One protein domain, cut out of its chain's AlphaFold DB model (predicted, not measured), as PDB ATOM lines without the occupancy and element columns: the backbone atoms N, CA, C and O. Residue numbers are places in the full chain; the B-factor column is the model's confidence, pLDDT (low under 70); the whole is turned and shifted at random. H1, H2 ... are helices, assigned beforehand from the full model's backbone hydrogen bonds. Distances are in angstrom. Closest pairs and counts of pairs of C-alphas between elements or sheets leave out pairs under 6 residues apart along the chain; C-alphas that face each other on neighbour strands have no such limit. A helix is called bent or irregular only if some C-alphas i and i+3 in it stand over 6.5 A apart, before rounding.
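Overview. This is residues 85 to 202 of the 425 residues of the protein "Alpha,alpha-trehalase" of Ancylostoma ceylanicum (UniProt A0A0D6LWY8). Two helical hairpins, H1 with H2 and H4 with H5, pack together through H4; at one end lie little H3 and a tail, residues 182 to 202, with short strand-like pairings. The printed part has 118 residues, five named helices, H1 to H5, and no named strand: all helix. It is only just compact, close to loose, radius of gyration of the C-alphas 16.1 A, spanning 47 by 33 by 26 A.

Arrangement. H1, residues 88 to 99, and H2, residues 102 to 121, touch as a hairpin, closest C-alphas Val 89 and Met 112, 5.8 A. H2 is only just irregular: C-alphas 107 and 110 are 6.9 A apart. H3, residues 130 to 133, touches no helix. H4, residues 137 to 156, is the hub; its residues 145 to 150 alone touch H1, closest C-alphas Asn 146 and Val 89, 5.7 A. H4 touches H2 at a steep tilt of 40 degrees, closest C-alphas Ser 153 and Val 109, 7.4 A. H5, residues 160 to 181, forms a hairpin with H4, closest C-alphas Ser 163 and Ala 151, 4.0 A. Every O i to N i+4 pair is within hydrogen-bond range in H1, H4 and H5, and 14 of 16 in H2; H3 is too short for one.

Along the chain. C-alpha 88 begins H1 at (-16.337, -14.814, -30.924); C-alpha 181 ends H5 at (2.449, -5.134, -42.831). First to last C-alpha, H2 measures 28.2 A, H4 28.9 A and H5 30.8 A.

Size, cuts and confidence. The C-alphas farthest apart, Glu 103 and Met 196, are 47.7 A apart. The printed part has no cut, and no link is long. Residues 122 to 131 have pLDDT under 70.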
ATOM      1  N   PRO A  85      -7.740 -17.808 -33.130       89.19
ATOM      2  CA  PRO A  85      -8.170 -16.560 -33.764       89.19
ATOM      3  C   PRO A  85      -9.509 -16.033 -33.201       89.19
ATOM      4  O   PRO A  85     -10.474 -16.803 -33.134       89.19
ATOM      5  N   PRO A  86      -9.572 -14.765 -32.740       91.25
ATOM      6  CA  PRO A  86     -10.668 -14.265 -31.908       91.25
ATOM      7  C   PRO A  86     -11.923 -13.960 -32.723       91.25
ATOM      8  O   PRO A  86     -12.226 -12.811 -33.036       91.25
ATOM      9  N   LEU A  87     -12.665 -15.003 -33.083       93.50
ATOM     10  CA  LEU A  87     -13.869 -14.889 -33.904       93.50
ATOM     11  C   LEU A  87     -15.163 -14.804 -33.084       93.50
ATOM     12  O   LEU A  87     -16.222 -14.635 -33.678       93.50
ATOM     13  N   PHE A  88     -15.122 -14.875 -31.748       95.81
ATOM     14  CA  PHE A  88     -16.337 -14.814 -30.924       95.81
ATOM     15  C   PHE A  88     -17.114 -13.505 -31.128       95.81
ATOM     16  O   PHE A  88     -18.330 -13.536 -31.314       95.81
ATOM     17  N   VAL A  89     -16.423 -12.365 -31.201       97.19
ATOM     18  CA  VAL A  89     -17.054 -11.072 -31.514       97.19
ATOM     19  C   VAL A  89     -17.721 -11.082 -32.897       97.19
ATOM     20  O   VAL A  89     -18.841 -10.592 -33.039       97.19
ATOM     21  N   GLN A  90     -17.092 -11.695 -33.908       95.62
ATOM     22  CA  GLN A  90     -17.697 -11.831 -35.241       95.62
ATOM     23  C   GLN A  90     -18.895 -12.799 -35.239       95.62
ATOM     24  O   GLN A  90     -19.903 -12.511 -35.874       95.62
ATOM     25  N   MET A  91     -18.857 -13.882 -34.456       94.69
ATOM     26  CA  MET A  91     -20.013 -14.777 -34.283       94.69
ATOM     27  C   MET A  91     -21.218 -14.032 -33.689       94.69
ATOM     28  O   MET A  91     -22.349 -14.199 -34.150       94.69
ATOM     29  N   VAL A  92     -20.987 -13.188 -32.675       96.19
ATOM     30  CA  VAL A  92     -22.034 -12.339 -32.086       96.19
ATOM     31  C   VAL A  92     -22.559 -11.330 -33.104       96.19
ATOM     32  O   VAL A  92     -23.774 -11.143 -33.193       96.19
ATOM     33  N   LYS A  93     -21.673 -10.709 -33.890       95.75
ATOM     34  CA  LYS A  93     -22.043  -9.792 -34.975       95.75
ATOM     35  C   LYS A  93     -22.961 -10.458 -35.992       95.75
ATOM     36  O   LYS A  93     -24.013  -9.900 -36.288       95.75
ATOM     37  N   ASP A  94     -22.614 -11.640 -36.488       91.31
ATOM     38  CA  ASP A  94     -23.422 -12.336 -37.493       91.31
ATOM     39  C   ASP A  94     -24.795 -12.722 -36.931       91.31
ATOM     40  O   ASP A  94     -25.828 -12.467 -37.558       91.31
ATOM     41  N   TYR A  95     -24.833 -13.230 -35.695       90.94
ATOM     42  CA  TYR A  95     -26.088 -13.507 -34.996       90.94
ATOM     43  C   TYR A  95     -26.943 -12.241 -34.825       90.94
ATOM     44  O   TYR A  95     -28.156 -12.254 -35.061       90.94
ATOM     45  N   PHE A  96     -26.331 -11.127 -34.420       92.38
ATOM     46  CA  PHE A  96     -27.025  -9.856 -34.235       92.38
ATOM     47  C   PHE A  96     -27.523  -9.273 -35.563       92.38
ATOM     48  O   PHE A  96     -28.648  -8.781 -35.620       92.38
ATOM     49  N   ASN A  97     -26.747  -9.369 -36.643       88.00
ATOM     50  CA  ASN A  97     -27.136  -8.880 -37.967       88.00
ATOM     51  C   ASN A  97     -28.403  -9.561 -38.494       88.00
ATOM     52  O   ASN A  97     -29.226  -8.907 -39.137       88.00
ATOM     53  N   VAL A  98     -28.577 -10.849 -38.188       86.62
ATOM     54  CA  VAL A  98     -29.768 -11.614 -38.574       86.62
ATOM     55  C   VAL A  98     -30.938 -11.350 -37.627       86.62
ATOM     56  O   VAL A  98     -32.051 -11.089 -38.072       86.62
ATOM     57  N   THR A  99     -30.710 -11.415 -36.314       89.44
ATOM     58  CA  THR A  99     -31.805 -11.386 -35.327       89.44
ATOM     59  C   THR A  99     -32.239  -9.985 -34.917       89.44
ATOM     60  O   THR A  99     -33.350  -9.813 -34.420       89.44
ATOM     61  N   ARG A 100     -31.347  -8.997 -35.054       91.19
ATOM     62  CA  ARG A 100     -31.483  -7.626 -34.533       91.19
ATOM     63  C   ARG A 100     -31.853  -7.573 -33.043       91.19
ATOM     64  O   ARG A 100     -32.394  -6.580 -32.561       91.19
ATOM     65  N   ASN A 101     -31.546  -8.632 -32.288       93.62
ATOM     66  CA  ASN A 101     -31.915  -8.749 -30.882       93.62
ATOM     67  C   ASN A 101     -30.927  -7.986 -29.985       93.62
ATOM     68  O   ASN A 101     -29.876  -8.501 -29.595       93.62
ATOM     69  N   VAL A 102     -31.296  -6.753 -29.633       96.12
ATOM     70  CA  VAL A 102     -30.489  -5.861 -28.783       96.12
ATOM     71  C   VAL A 102     -30.314  -6.405 -27.361       96.12
ATOM     72  O   VAL A 102     -29.278  -6.174 -26.747       96.12
ATOM     73  N   GLU A 103     -31.278  -7.158 -26.826       95.62
ATOM     74  CA  GLU A 103     -31.166  -7.738 -25.480       95.62
ATOM     75  C   GLU A 103     -30.126  -8.863 -25.432       95.62
ATOM     76  O   GLU A 103     -29.313  -8.933 -24.509       95.62
ATOM     77  N   THR A 104     -30.081  -9.711 -26.463       93.38
ATOM     78  CA  THR A 104     -29.005 -10.700 -26.603       93.38
ATOM     79  C   THR A 104     -27.646 -10.023 -26.770       93.38
ATOM     80  O   THR A 104     -26.691 -10.426 -26.107       93.38
ATOM     81  N   LEU A 105     -27.564  -8.956 -27.574       96.19
ATOM     82  CA  LEU A 105     -26.330  -8.179 -27.727       96.19
ATOM     83  C   LEU A 105     -25.860  -7.599 -26.384       96.19
ATOM     84  O   LEU A 105     -24.712  -7.815 -25.996       96.19
ATOM     85  N   ARG A 106     -26.754  -6.945 -25.628       97.75
ATOM     86  CA  ARG A 106     -26.472  -6.387 -24.292       97.75
ATOM     87  C   ARG A 106     -25.898  -7.430 -23.337       97.75
ATOM     88  O   ARG A 106     -24.980  -7.129 -22.580       97.75
ATOM     89  N   ARG A 107     -26.407  -8.663 -23.391       97.50
ATOM     90  CA  ARG A 107     -25.911  -9.775 -22.572       97.50
ATOM     91  C   ARG A 107     -24.500 -10.218 -22.959       97.50
ATOM     92  O   ARG A 107     -23.754 -10.653 -22.087       97.50
ATOM     93  N   TRP A 108     -24.147 -10.162 -24.240       97.69
ATOM     94  CA  TRP A 108     -22.882 -10.703 -24.747       97.69
ATOM     95  C   TRP A 108     -21.736  -9.693 -24.806       97.69
ATOM     96  O   TRP A 108     -20.585 -10.102 -24.663       97.69
ATOM     97  N   VAL A 109     -22.025  -8.391 -24.924       98.19
ATOM     98  CA  VAL A 109     -21.006  -7.322 -24.942       98.19
ATOM     99  C   VAL A 109     -19.992  -7.421 -23.790       98.19
ATOM    100  O   VAL A 109     -18.798  -7.411 -24.087       98.19
ATOM    101  N   PRO A 110     -20.380  -7.652 -22.518       98.12
ATOM    102  CA  PRO A 110     -19.402  -7.802 -21.434       98.12
ATOM    103  C   PRO A 110     -18.412  -8.964 -21.627       98.12
ATOM    104  O   PRO A 110     -17.272  -8.903 -21.167       98.12
ATOM    105  N   PHE A 111     -18.822 -10.040 -22.307       97.69
ATOM    106  CA  PHE A 111     -17.941 -11.173 -22.605       97.69
ATOM    107  C   PHE A 111     -17.012 -10.872 -23.782       97.69
ATOM    108  O   PHE A 111     -15.850 -11.270 -23.745       97.69
ATOM    109  N   MET A 112     -17.505 -10.139 -24.785       97.69
ATOM    110  CA  MET A 112     -16.684  -9.644 -25.893       97.69
ATOM    111  C   MET A 112     -15.608  -8.673 -25.384       97.69
ATOM    112  O   MET A 112     -14.439  -8.816 -25.732       97.69
ATOM    113  N   ASP A 113     -15.967  -7.761 -24.473       97.25
ATOM    114  CA  ASP A 113     -15.008  -6.873 -23.803       97.25
ATOM    115  C   ASP A 113     -13.936  -7.668 -23.053       97.25
ATOM    116  O   ASP A 113     -12.745  -7.371 -23.145       97.25
ATOM    117  N   LYS A 114     -14.346  -8.714 -22.328       95.25
ATOM    118  CA  LYS A 114     -13.428  -9.568 -21.574       95.25
ATOM    119  C   LYS A 114     -12.445 -10.315 -22.480       95.25
ATOM    120  O   LYS A 114     -11.267 -10.411 -22.135       95.25
ATOM    121  N   GLU A 115     -12.906 -10.838 -23.616       93.62
ATOM    122  CA  GLU A 115     -12.031 -11.461 -24.615       93.62
ATOM    123  C   GLU A 115     -11.030 -10.440 -25.174       93.62
ATOM    124  O   GLU A 115      -9.825 -10.695 -25.179       93.62
ATOM    125  N   MET A 116     -11.501  -9.254 -25.568       93.19
ATOM    126  CA  MET A 116     -10.641  -8.202 -26.112       93.19
ATOM    127  C   MET A 116      -9.591  -7.728 -25.107       93.19
ATOM    128  O   MET A 116      -8.414  -7.601 -25.451       93.19
ATOM    129  N   GLN A 117      -9.978  -7.516 -23.848       90.88
ATOM    130  CA  GLN A 117      -9.045  -7.166 -22.777       90.88
ATOM    131  C   GLN A 117      -7.994  -8.255 -22.560       90.88
ATOM    132  O   GLN A 117      -6.827  -7.933 -22.338       90.88
ATOM    133  N   TRP A 118      -8.365  -9.537 -22.647       87.75
ATOM    134  CA  TRP A 118      -7.397 -10.630 -22.557       87.75
ATOM    135  C   TRP A 118      -6.355 -10.537 -23.679       87.75
ATOM    136  O   TRP A 118      -5.160 -10.541 -23.386       87.75
ATOM    137  N   TRP A 119      -6.781 -10.349 -24.931       86.69
ATOM    138  CA  TRP A 119      -5.869 -10.212 -26.074       86.69
ATOM    139  C   TRP A 119      -4.951  -8.992 -25.984       86.69
ATOM    140  O   TRP A 119      -3.772  -9.090 -26.321       86.69
ATOM    141  N   MET A 120      -5.463  -7.857 -25.503       83.94
ATOM    142  CA  MET A 120      -4.664  -6.639 -25.343       83.94
ATOM    143  C   MET A 120      -3.672  -6.730 -24.175       83.94
ATOM    144  O   MET A 120      -2.547  -6.255 -24.299       83.94
ATOM    145  N   ASN A 121      -4.047  -7.376 -23.066       79.56
ATOM    146  CA  ASN A 121      -3.230  -7.411 -21.847       79.56
ATOM    147  C   ASN A 121      -2.248  -8.593 -21.788       79.56
ATOM    148  O   ASN A 121      -1.214  -8.501 -21.127       79.56
ATOM    149  N   LYS A 122      -2.558  -9.727 -22.434       66.50
ATOM    150  CA  LYS A 122      -1.775 -10.975 -22.338       66.50
ATOM    151  C   LYS A 122      -0.839 -11.237 -23.520       66.50
ATOM    152  O   LYS A 122      -0.213 -12.293 -23.562       66.50
ATOM    153  N   ARG A 123      -0.631 -10.260 -24.413       58.06
ATOM    154  CA  ARG A 123       0.374 -10.329 -25.500       58.06
ATOM    155  C   ARG A 123       1.821 -10.585 -25.023       58.06
ATOM    156  O   ARG A 123       2.662 -10.927 -25.844       58.06
ATOM    157  N   ASN A 124       2.113 -10.465 -23.721       51.06
ATOM    158  CA  ASN A 124       3.472 -10.522 -23.163       51.06
ATOM    159  C   ASN A 124       3.888 -11.862 -22.512       51.06
ATOM    160  O   ASN A 124       5.022 -11.964 -22.043       51.06
ATOM    161  N   GLU A 125       3.035 -12.894 -22.455       52.81
ATOM    162  CA  GLU A 125       3.416 -14.180 -21.837       52.81
ATOM    163  C   GLU A 125       4.063 -15.129 -22.869       52.81
ATOM    164  O   GLU A 125       3.415 -15.703 -23.747       52.81
ATOM    165  N   LYS A 126       5.396 -15.251 -22.790       43.09
ATOM    166  CA  LYS A 126       6.225 -16.008 -23.738       43.09
ATOM    167  C   LYS A 126       6.147 -17.530 -23.505       43.09
ATOM    168  O   LYS A 126       6.374 -18.001 -22.396       43.09
ATOM    169  N   VAL A 127       5.884 -18.301 -24.560       50.16
ATOM    170  CA  VAL A 127       5.902 -19.769 -24.647       50.16
ATOM    171  C   VAL A 127       6.677 -20.142 -25.919       50.16
ATOM    172  O   VAL A 127       6.518 -19.536 -26.971       50.16
ATOM    173  N   THR A 128       7.549 -21.133 -25.803       39.16
ATOM    174  CA  THR A 128       8.835 -21.331 -26.500       39.16
ATOM    175  C   THR A 128       8.823 -21.675 -28.004       39.16
ATOM    176  O   THR A 128       9.775 -22.282 -28.488       39.16
ATOM    177  N   ILE A 129       7.804 -21.282 -28.776       51.78
ATOM    178  CA  ILE A 129       7.754 -21.479 -30.240       51.78
ATOM    179  C   ILE A 129       8.065 -20.181 -31.009       51.78
ATOM    180  O   ILE A 129       7.697 -19.088 -30.584       51.78
ATOM    181  N   ARG A 130       8.735 -20.290 -32.171       57.72
ATOM    182  CA  ARG A 130       9.165 -19.138 -33.002       57.72
ATOM    183  C   ARG A 130       8.001 -18.238 -33.453       57.72
ATOM    184  O   ARG A 130       8.230 -17.081 -33.781       57.72
ATOM    185  N   THR A 131       6.758 -18.718 -33.421       62.59
ATOM    186  CA  THR A 131       5.573 -17.909 -33.754       62.59
ATOM    187  C   THR A 131       5.434 -16.656 -32.889       62.59
ATOM    188  O   THR A 131       4.869 -15.677 -33.352       62.59
ATOM    189  N   GLN A 132       6.002 -16.620 -31.679       71.75
ATOM    190  CA  GLN A 132       5.956 -15.426 -30.826       71.75
ATOM    191  C   GLN A 132       6.777 -14.243 -31.337       71.75
ATOM    192  O   GLN A 132       6.580 -13.122 -30.875       71.75
ATOM    193  N   THR A 133       7.720 -14.480 -32.252       82.50
ATOM    194  CA  THR A 133       8.466 -13.395 -32.897       82.50
ATOM    195  C   THR A 133       7.820 -12.969 -34.203       82.50
ATOM    196  O   THR A 133       8.362 -12.099 -34.867       82.50
ATOM    197  N   ILE A 134       6.696 -13.567 -34.594       88.75
ATOM    198  CA  ILE A 134       5.961 -13.188 -35.794       88.75
ATOM    199  C   ILE A 134       4.757 -12.364 -35.351       88.75
ATOM    200  O   ILE A 134       3.989 -12.788 -34.490       88.75
ATOM    201  N   VAL A 135       4.599 -11.182 -35.938       92.06
ATOM    202  CA  VAL A 135       3.378 -10.389 -35.847       92.06
ATOM    203  C   VAL A 135       2.546 -10.719 -37.083       92.06
ATOM    204  O   VAL A 135       2.944 -10.331 -38.185       92.06
ATOM    205  N   PRO A 136       1.434 -11.455 -36.934       94.75
ATOM    206  CA  PRO A 136       0.695 -11.935 -38.084       94.75
ATOM    207  C   PRO A 136      -0.391 -10.932 -38.491       94.75
ATOM    208  O   PRO A 136      -1.061 -10.330 -37.639       94.75
ATOM    209  N   VAL A 137      -0.553 -10.727 -39.795       96.81
ATOM    210  CA  VAL A 137      -1.504  -9.755 -40.344       96.81
ATOM    211  C   VAL A 137      -2.948 -10.146 -40.024       96.81
ATOM    212  O   VAL A 137      -3.743  -9.292 -39.632       96.81
ATOM    213  N   ASP A 138      -3.280 -11.438 -40.091       96.44
ATOM    214  CA  ASP A 138      -4.635 -11.951 -39.862       96.44
ATOM    215  C   ASP A 138      -5.163 -11.635 -38.454       96.44
ATOM    216  O   ASP A 138      -6.264 -11.104 -38.316       96.44
ATOM    217  N   LEU A 139      -4.365 -11.864 -37.407       95.06
ATOM    218  CA  LEU A 139      -4.728 -11.552 -36.027       95.06
ATOM    219  C   LEU A 139      -5.049 -10.071 -35.865       95.06
ATOM    220  O   LEU A 139      -6.028  -9.724 -35.207       95.06
ATOM    221  N   ASN A 140      -4.228  -9.193 -36.439       96.12
ATOM    222  CA  ASN A 140      -4.432  -7.753 -36.317       96.12
ATOM    223  C   ASN A 140      -5.679  -7.304 -37.092       96.12
ATOM    224  O   ASN A 140      -6.423  -6.460 -36.595       96.12
ATOM    225  N   VAL A 141      -5.994  -7.938 -38.225       97.69
ATOM    226  CA  VAL A 141      -7.266  -7.722 -38.929       97.69
ATOM    227  C   VAL A 141      -8.462  -8.182 -38.089       97.69
ATOM    228  O   VAL A 141      -9.414  -7.416 -37.937       97.69
ATOM    229  N   TYR A 142      -8.428  -9.373 -37.480       97.25
ATOM    230  CA  TYR A 142      -9.522  -9.831 -36.605       97.25
ATOM    231  C   TYR A 142      -9.730  -8.891 -35.419       97.25
ATOM    232  O   TYR A 142     -10.860  -8.528 -35.099       97.25
ATOM    233  N   MET A 143      -8.640  -8.440 -34.794       96.62
ATOM    234  CA  MET A 143      -8.704  -7.472 -33.700       96.62
ATOM    235  C   MET A 143      -9.330  -6.150 -34.158       96.62
ATOM    236  O   MET A 143     -10.194  -5.629 -33.456       96.62
ATOM    237  N   ALA A 144      -8.970  -5.642 -35.340       97.50
ATOM    238  CA  ALA A 144      -9.563  -4.432 -35.902       97.50
ATOM    239  C   ALA A 144     -11.073  -4.603 -36.166       97.50
ATOM    240  O   ALA A 144     -11.876  -3.784 -35.716       97.50
ATOM    241  N   LEU A 145     -11.486  -5.707 -36.800       97.62
ATOM    242  CA  LEU A 145     -12.903  -6.024 -37.026       97.62
ATOM    243  C   LEU A 145     -13.692  -6.112 -35.709       97.62
ATOM    244  O   LEU A 145     -14.830  -5.637 -35.629       97.62
ATOM    245  N   ASN A 146     -13.089  -6.687 -34.668       98.25
ATOM    246  CA  ASN A 146     -13.703  -6.808 -33.350       98.25
ATOM    247  C   ASN A 146     -13.840  -5.452 -32.654       98.25
ATOM    248  O   ASN A 146     -14.909  -5.147 -32.131       98.25
ATOM    249  N   MET A 147     -12.792  -4.622 -32.683       98.12
ATOM    250  CA  MET A 147     -12.824  -3.265 -32.128       98.12
ATOM    251  C   MET A 147     -13.903  -2.419 -32.802       98.12
ATOM    252  O   MET A 147     -14.668  -1.752 -32.110       98.12
ATOM    253  N   LYS A 148     -14.021  -2.491 -34.135       98.00
ATOM    254  CA  LYS A 148     -15.060  -1.771 -34.881       98.00
ATOM    255  C   LYS A 148     -16.462  -2.192 -34.437       98.00
ATOM    256  O   LYS A 148     -17.276  -1.344 -34.088       98.00
ATOM    257  N   PHE A 149     -16.734  -3.497 -34.381       98.12
ATOM    258  CA  PHE A 149     -18.056  -3.978 -33.975       98.12
ATOM    259  C   PHE A 149     -18.380  -3.672 -32.503       98.12
ATOM    260  O   PHE A 149     -19.523  -3.353 -32.174       98.12
ATOM    261  N   LEU A 150     -17.389  -3.728 -31.611       98.44
ATOM    262  CA  LEU A 150     -17.559  -3.349 -30.208       98.44
ATOM    263  C   LEU A 150     -17.822  -1.857 -30.038       98.44
ATOM    264  O   LEU A 150     -18.694  -1.492 -29.251       98.44
ATOM    265  N   ALA A 151     -17.140  -1.007 -30.804       98.31
ATOM    266  CA  ALA A 151     -17.435   0.416 -30.836       98.31
ATOM    267  C   ALA A 151     -18.904   0.674 -31.200       98.31
ATOM    268  O   ALA A 151     -19.600   1.395 -30.479       98.31
ATOM    269  N   ASP A 152     -19.388   0.055 -32.275       97.75
ATOM    270  CA  ASP A 152     -20.768   0.220 -32.736       97.75
ATOM    271  C   ASP A 152     -21.776  -0.356 -31.730       97.75
ATOM    272  O   ASP A 152     -22.799   0.265 -31.437       97.75
ATOM    273  N   SER A 153     -21.460  -1.505 -31.126       98.25
ATOM    274  CA  SER A 153     -22.299  -2.143 -30.105       98.25
ATOM    275  C   SER A 153     -22.425  -1.289 -28.844       98.25
ATOM    276  O   SER A 153     -23.527  -1.107 -28.331       98.25
ATOM    277  N   HIS A 154     -21.319  -0.729 -28.344       98.62
ATOM    278  CA  HIS A 154     -21.340   0.149 -27.173       98.62
ATOM    279  C   HIS A 154     -22.094   1.450 -27.454       98.62
ATOM    280  O   HIS A 154     -22.880   1.874 -26.609       98.62
ATOM    281  N   ALA A 155     -21.946   2.035 -28.649       98.25
ATOM    282  CA  ALA A 155     -22.739   3.198 -29.058       98.25
ATOM    283  C   ALA A 155     -24.240   2.879 -29.078       98.25
ATOM    284  O   ALA A 155     -25.031   3.629 -28.509       98.25
ATOM    285  N   LEU A 156     -24.626   1.745 -29.673       97.50
ATOM    286  CA  LEU A 156     -26.020   1.297 -29.734       97.50
ATOM    287  C   LEU A 156     -26.629   1.075 -28.339       97.50
ATOM    288  O   LEU A 156     -27.824   1.282 -28.141       97.50
ATOM    289  N   LEU A 157     -25.817   0.659 -27.366       97.81
ATOM    290  CA  LEU A 157     -26.237   0.429 -25.982       97.81
ATOM    291  C   LEU A 157     -26.122   1.677 -25.085       97.81
ATOM    292  O   LEU A 157     -26.393   1.577 -23.889       97.81
ATOM    293  N   GLY A 158     -25.744   2.835 -25.638       97.81
ATOM    294  CA  GLY A 158     -25.626   4.109 -24.916       97.81
ATOM    295  C   GLY A 158     -24.322   4.294 -24.128       97.81
ATOM    296  O   GLY A 158     -24.174   5.272 -23.400       97.81
ATOM    297  N   ASN A 159     -23.352   3.387 -24.267       98.12
ATOM    298  CA  ASN A 159     -22.035   3.491 -23.639       98.12
ATOM    299  C   ASN A 159     -21.044   4.219 -24.563       98.12
ATOM    300  O   ASN A 159     -20.109   3.628 -25.109       98.12
ATOM    301  N   HIS A 160     -21.266   5.519 -24.760       97.94
ATOM    302  CA  HIS A 160     -20.477   6.324 -25.697       97.94
ATOM    303  C   HIS A 160     -18.987   6.384 -25.331       97.94
ATOM    304  O   HIS A 160     -18.151   6.252 -26.217       97.94
ATOM    305  N   SER A 161     -18.634   6.447 -24.042       98.31
ATOM    306  CA  SER A 161     -17.230   6.458 -23.610       98.31
ATOM    307  C   SER A 161     -16.467   5.200 -24.037       98.31
ATOM    308  O   SER A 161     -15.335   5.288 -24.506       98.31
ATOM    309  N   MET A 162     -17.081   4.017 -23.905       97.81
ATOM    310  CA  MET A 162     -16.453   2.769 -24.355       97.81
ATOM    311  C   MET A 162     -16.451   2.653 -25.882       97.81
ATOM    312  O   MET A 162     -15.498   2.130 -26.459       97.81
ATOM    313  N   SER A 163     -17.486   3.175 -26.545       98.38
ATOM    314  CA  SER A 163     -17.509   3.276 -28.006       98.38
ATOM    315  C   SER A 163     -16.317   4.079 -28.528       98.38
ATOM    316  O   SER A 163     -15.561   3.583 -29.364       98.38
ATOM    317  N   ASP A 164     -16.094   5.275 -27.981       98.31
ATOM    318  CA  ASP A 164     -14.991   6.151 -28.375       98.31
ATOM    319  C   ASP A 164     -13.630   5.517 -28.083       98.31
ATOM    320  O   ASP A 164     -12.724   5.588 -28.914       98.31
ATOM    321  N   TRP A 165     -13.506   4.811 -26.956       97.75
ATOM    322  CA  TRP A 165     -12.296   4.064 -26.626       97.75
ATOM    323  C   TRP A 165     -11.966   2.985 -27.668       97.75
ATOM    324  O   TRP A 165     -10.839   2.925 -28.163       97.75
ATOM    325  N   TYR A 166     -12.939   2.157 -28.064       98.31
ATOM    326  CA  TYR A 166     -12.716   1.157 -29.113       98.31
ATOM    327  C   TYR A 166     -12.461   1.787 -30.484       98.31
ATOM    328  O   TYR A 166     -11.653   1.253 -31.245       98.31
ATOM    329  N   ARG A 167     -13.093   2.924 -30.803       98.12
ATOM    330  CA  ARG A 167     -12.823   3.673 -32.044       98.12
ATOM    331  C   ARG A 167     -11.385   4.173 -32.099       98.12
ATOM    332  O   ARG A 167     -10.760   4.084 -33.151       98.12
ATOM    333  N   ASP A 168     -10.855   4.672 -30.988       97.25
ATOM    334  CA  ASP A 168      -9.459   5.104 -30.892       97.25
ATOM    335  C   ASP A 168      -8.480   3.932 -31.084       97.25
ATOM    336  O   ASP A 168      -7.557   4.006 -31.901       97.25
ATOM    337  N   LYS A 169      -8.742   2.796 -30.421       95.06
ATOM    338  CA  LYS A 169      -7.951   1.566 -30.608       95.06
ATOM    339  C   LYS A 169      -8.010   1.041 -32.036       95.06
ATOM    340  O   LYS A 169      -6.971   0.684 -32.583       95.06
ATOM    341  N   TYR A 170      -9.191   1.052 -32.648       97.00
ATOM    342  CA  TYR A 170      -9.378   0.681 -34.045       97.00
ATOM    343  C   TYR A 170      -8.530   1.554 -34.976       97.00
ATOM    344  O   TYR A 170      -7.746   1.026 -35.758       97.00
ATOM    345  N   ARG A 171      -8.623   2.885 -34.850       96.19
ATOM    346  CA  ARG A 171      -7.857   3.834 -35.680       96.19
ATOM    347  C   ARG A 171      -6.351   3.656 -35.521       96.19
ATOM    348  O   ARG A 171      -5.638   3.652 -36.521       96.19
ATOM    349  N   THR A 172      -5.881   3.470 -34.289       93.88
ATOM    350  CA  THR A 172      -4.464   3.197 -34.013       93.88
ATOM    351  C   THR A 172      -4.017   1.906 -34.698       93.88
ATOM    352  O   THR A 172      -3.001   1.887 -35.383       93.88
ATOM    353  N   LEU A 173      -4.810   0.836 -34.594       95.25
ATOM    354  CA  LEU A 173      -4.464  -0.446 -35.202       95.25
ATOM    355  C   LEU A 173      -4.491  -0.406 -36.737       95.25
ATOM    356  O   LEU A 173      -3.688  -1.085 -37.366       95.25
ATOM    357  N   LEU A 174      -5.371   0.389 -37.355       95.56
ATOM    358  CA  LEU A 174      -5.354   0.593 -38.810       95.56
ATOM    359  C   LEU A 174      -4.036   1.214 -39.285       95.56
ATOM    360  O   LEU A 174      -3.498   0.794 -40.309       95.56
ATOM    361  N   LEU A 175      -3.513   2.187 -38.535       92.94
ATOM    362  CA  LEU A 175      -2.209   2.782 -38.809       92.94
ATOM    363  C   LEU A 175      -1.085   1.752 -38.661       92.94
ATOM    364  O   LEU A 175      -0.233   1.655 -39.536       92.94
ATOM    365  N   ASP A 176      -1.110   0.946 -37.599       92.56
ATOM    366  CA  ASP A 176      -0.105  -0.098 -37.384       92.56
ATOM    367  C   ASP A 176      -0.162  -1.188 -38.469       92.56
ATOM    368  O   ASP A 176       0.877  -1.682 -38.906       92.56
ATOM    369  N   ILE A 177      -1.362  -1.545 -38.951       95.31
ATOM    370  CA  ILE A 177      -1.536  -2.492 -40.062       95.31
ATOM    371  C   ILE A 177      -0.908  -1.948 -41.348       95.31
ATOM    372  O   ILE A 177      -0.260  -2.703 -42.077       95.31
ATOM    373  N   HIS A 178      -1.098  -0.656 -41.623       93.88
ATOM    374  CA  HIS A 178      -0.452  -0.001 -42.752       93.88
ATOM    375  C   HIS A 178       1.070  -0.002 -42.582       93.88
ATOM    376  O   HIS A 178       1.768  -0.573 -43.410       93.88
ATOM    377  N   ASP A 179       1.589   0.551 -41.490       91.62
ATOM    378  CA  ASP A 179       3.027   0.793 -41.348       91.62
ATOM    379  C   ASP A 179       3.856  -0.493 -41.235       91.62
ATOM    380  O   ASP A 179       4.988  -0.544 -41.717       91.62
ATOM    381  N   LEU A 180       3.316  -1.534 -40.591       94.56
ATOM    382  CA  LEU A 180       4.070  -2.754 -40.311       94.56
ATOM    383  C   LEU A 180       3.943  -3.801 -41.422       94.56
ATOM    384  O   LEU A 180       4.932  -4.440 -41.797       94.56
ATOM    385  N   PHE A 181       2.727  -4.009 -41.935       97.50
ATOM    386  CA  PHE A 181       2.449  -5.134 -42.831       97.50
ATOM    387  C   PHE A 181       2.434  -4.735 -44.301       97.50
ATOM    388  O   PHE A 181       2.753  -5.577 -45.136       97.50
ATOM    389  N   TRP A 182       2.073  -3.494 -44.647       98.38
ATOM    390  CA  TRP A 182       1.989  -3.092 -46.050       98.38
ATOM    391  C   TRP A 182       3.374  -3.078 -46.694       98.38
ATOM    392  O   TRP A 182       4.314  -2.458 -46.195       98.38
ATOM    393  N   ASN A 183       3.511  -3.744 -47.836       98.44
ATOM    394  CA  ASN A 183       4.712  -3.676 -48.649       98.44
ATOM    395  C   ASN A 183       4.466  -2.788 -49.867       98.44
ATOM    396  O   ASN A 183       3.770  -3.161 -50.813       98.44
ATOM    397  N   GLN A 184       5.095  -1.613 -49.869       96.88
ATOM    398  CA  GLN A 184       4.917  -0.625 -50.928       96.88
ATOM    399  C   GLN A 184       5.473  -1.072 -52.286       96.88
ATOM    400  O   GLN A 184       5.043  -0.515 -53.289       96.88
ATOM    401  N   ASN A 185       6.383  -2.046 -52.356       96.69
ATOM    402  CA  ASN A 185       6.951  -2.514 -53.624       96.69
ATOM    403  C   ASN A 185       6.105  -3.634 -54.232       96.69
ATOM    404  O   ASN A 185       5.757  -3.571 -55.409       96.69
ATOM    405  N   GLU A 186       5.722  -4.616 -53.418       97.50
ATOM    406  CA  GLU A 186       4.912  -5.751 -53.867       97.50
ATOM    407  C   GLU A 186       3.425  -5.394 -54.002       97.50
ATOM    408  O   GLU A 186       2.746  -5.947 -54.859       97.50
ATOM    409  N   GLY A 187       2.919  -4.430 -53.224       98.06
ATOM    410  CA  GLY A 187       1.508  -4.038 -53.265       98.06
ATOM    411  C   GLY A 187       0.585  -4.999 -52.514       98.06
ATOM    412  O   GLY A 187      -0.543  -5.227 -52.945       98.06
ATOM    413  N   ILE A 188       1.065  -5.566 -51.406       98.56
ATOM    414  CA  ILE A 188       0.351  -6.543 -50.580       98.56
ATOM    415  C   ILE A 188       0.787  -6.418 -49.109       98.56
ATOM    416  O   ILE A 188       1.809  -5.790 -48.826       98.56
ATOM    417  N   TRP A 189       0.044  -7.013 -48.170       98.69
ATOM    418  CA  TRP A 189       0.445  -7.092 -46.765       98.69
ATOM    419  C   TRP A 189       1.135  -8.412 -46.423       98.69
ATOM    420  O   TRP A 189       0.651  -9.483 -46.784       98.69
ATOM    421  N   PHE A 190       2.217  -8.343 -45.651       98.31
ATOM    422  CA  PHE A 190       2.975  -9.493 -45.164       98.31
ATOM    423  C   PHE A 190       3.067  -9.504 -43.643       98.31
ATOM    424  O   PHE A 190       3.098  -8.451 -43.012       98.31
ATOM    425  N   ASP A 191       3.195 -10.693 -43.057       96.69
ATOM    426  CA  ASP A 191       3.549 -10.834 -41.645       96.69
ATOM    427  C   ASP A 191       4.933 -10.231 -41.371       96.69
ATOM    428  O   ASP A 191       5.813 -10.230 -42.238       96.69
ATOM    429  N   TYR A 192       5.166  -9.781 -40.139       95.12
ATOM    430  CA  TYR A 192       6.444  -9.196 -39.735       95.12
ATOM    431  C   TYR A 192       7.185 -10.095 -38.740       95.12
ATOM    432  O   TYR A 192       6.627 -10.485 -37.717       95.12
ATOM    433  N   ASP A 193       8.449 -10.427 -39.006       93.56
ATOM    434  CA  ASP A 193       9.309 -11.180 -38.086       93.56
ATOM    435  C   ASP A 193      10.132 -10.199 -37.235       93.56
ATOM    436  O   ASP A 193      11.102  -9.619 -37.709       93.56
ATOM    437  N   LEU A 194       9.765 -10.041 -35.961       88.25
ATOM    438  CA  LEU A 194      10.431  -9.187 -34.969       88.25
ATOM    439  C   LEU A 194      11.876  -9.597 -34.693       88.25
ATOM    440  O   LEU A 194      12.676  -8.768 -34.284       88.25
ATOM    441  N   LYS A 195      12.218 -10.881 -34.856       88.88
ATOM    442  CA  LYS A 195      13.585 -11.354 -34.605       88.88
ATOM    443  C   LYS A 195      14.498 -11.034 -35.780       88.88
ATOM    444  O   LYS A 195      15.680 -10.780 -35.585       88.88
ATOM    445  N   MET A 196      13.967 -11.147 -36.994       90.69
ATOM    446  CA  MET A 196      14.708 -10.845 -38.219       90.69
ATOM    447  C   MET A 196      14.544  -9.391 -38.675       90.69
ATOM    448  O   MET A 196      15.174  -9.017 -39.659       90.69
ATOM    449  N   GLU A 197      13.682  -8.626 -37.999       93.19
ATOM    450  CA  GLU A 197      13.319  -7.237 -38.301       93.19
ATOM    451  C   GLU A 197      12.926  -7.032 -39.773       93.19
ATOM    452  O   GLU A 197      13.299  -6.057 -40.424       93.19
ATOM    453  N   LYS A 198      12.168  -7.987 -40.326       95.12
ATOM    454  CA  LYS A 198      11.758  -7.965 -41.735       95.12
ATOM    455  C   LYS A 198      10.396  -8.597 -41.971       95.12
ATOM    456  O   LYS A 198       9.962  -9.482 -41.233       95.12
ATOM    457  N   GLN A 199       9.771  -8.196 -43.073       96.25
ATOM    458  CA  GLN A 199       8.562  -8.833 -43.582       96.25
ATOM    459  C   GLN A 199       8.849 -10.248 -44.109       96.25
ATOM    460  O   GLN A 199       9.920 -10.528 -44.660       96.25
ATOM    461  N   ARG A 200       7.876 -11.144 -43.931       94.19
ATOM    462  CA  ARG A 200       7.865 -12.512 -44.459       94.19
ATOM    463  C   ARG A 200       7.145 -12.518 -45.802       94.19
ATOM    464  O   ARG A 200       5.922 -12.494 -45.847       94.19
ATOM    465  N   THR A 201       7.916 -12.487 -46.883       94.88
ATOM    466  CA  THR A 201       7.405 -12.227 -48.238       94.88
ATOM    467  C   THR A 201       6.954 -13.481 -48.988       94.88
ATOM    468  O   THR A 201       6.765 -13.436 -50.201       94.88
ATOM    469  N   GLU A 202       6.819 -14.624 -48.314       94.44
ATOM    470  CA  GLU A 202       6.098 -15.766 -48.873       94.44
ATOM    471  C   GLU A 202       4.594 -15.464 -48.949       94.44
ATOM    472  O   GLU A 202       4.065 -14.670 -48.173       94.44
TER     473      GLU A 202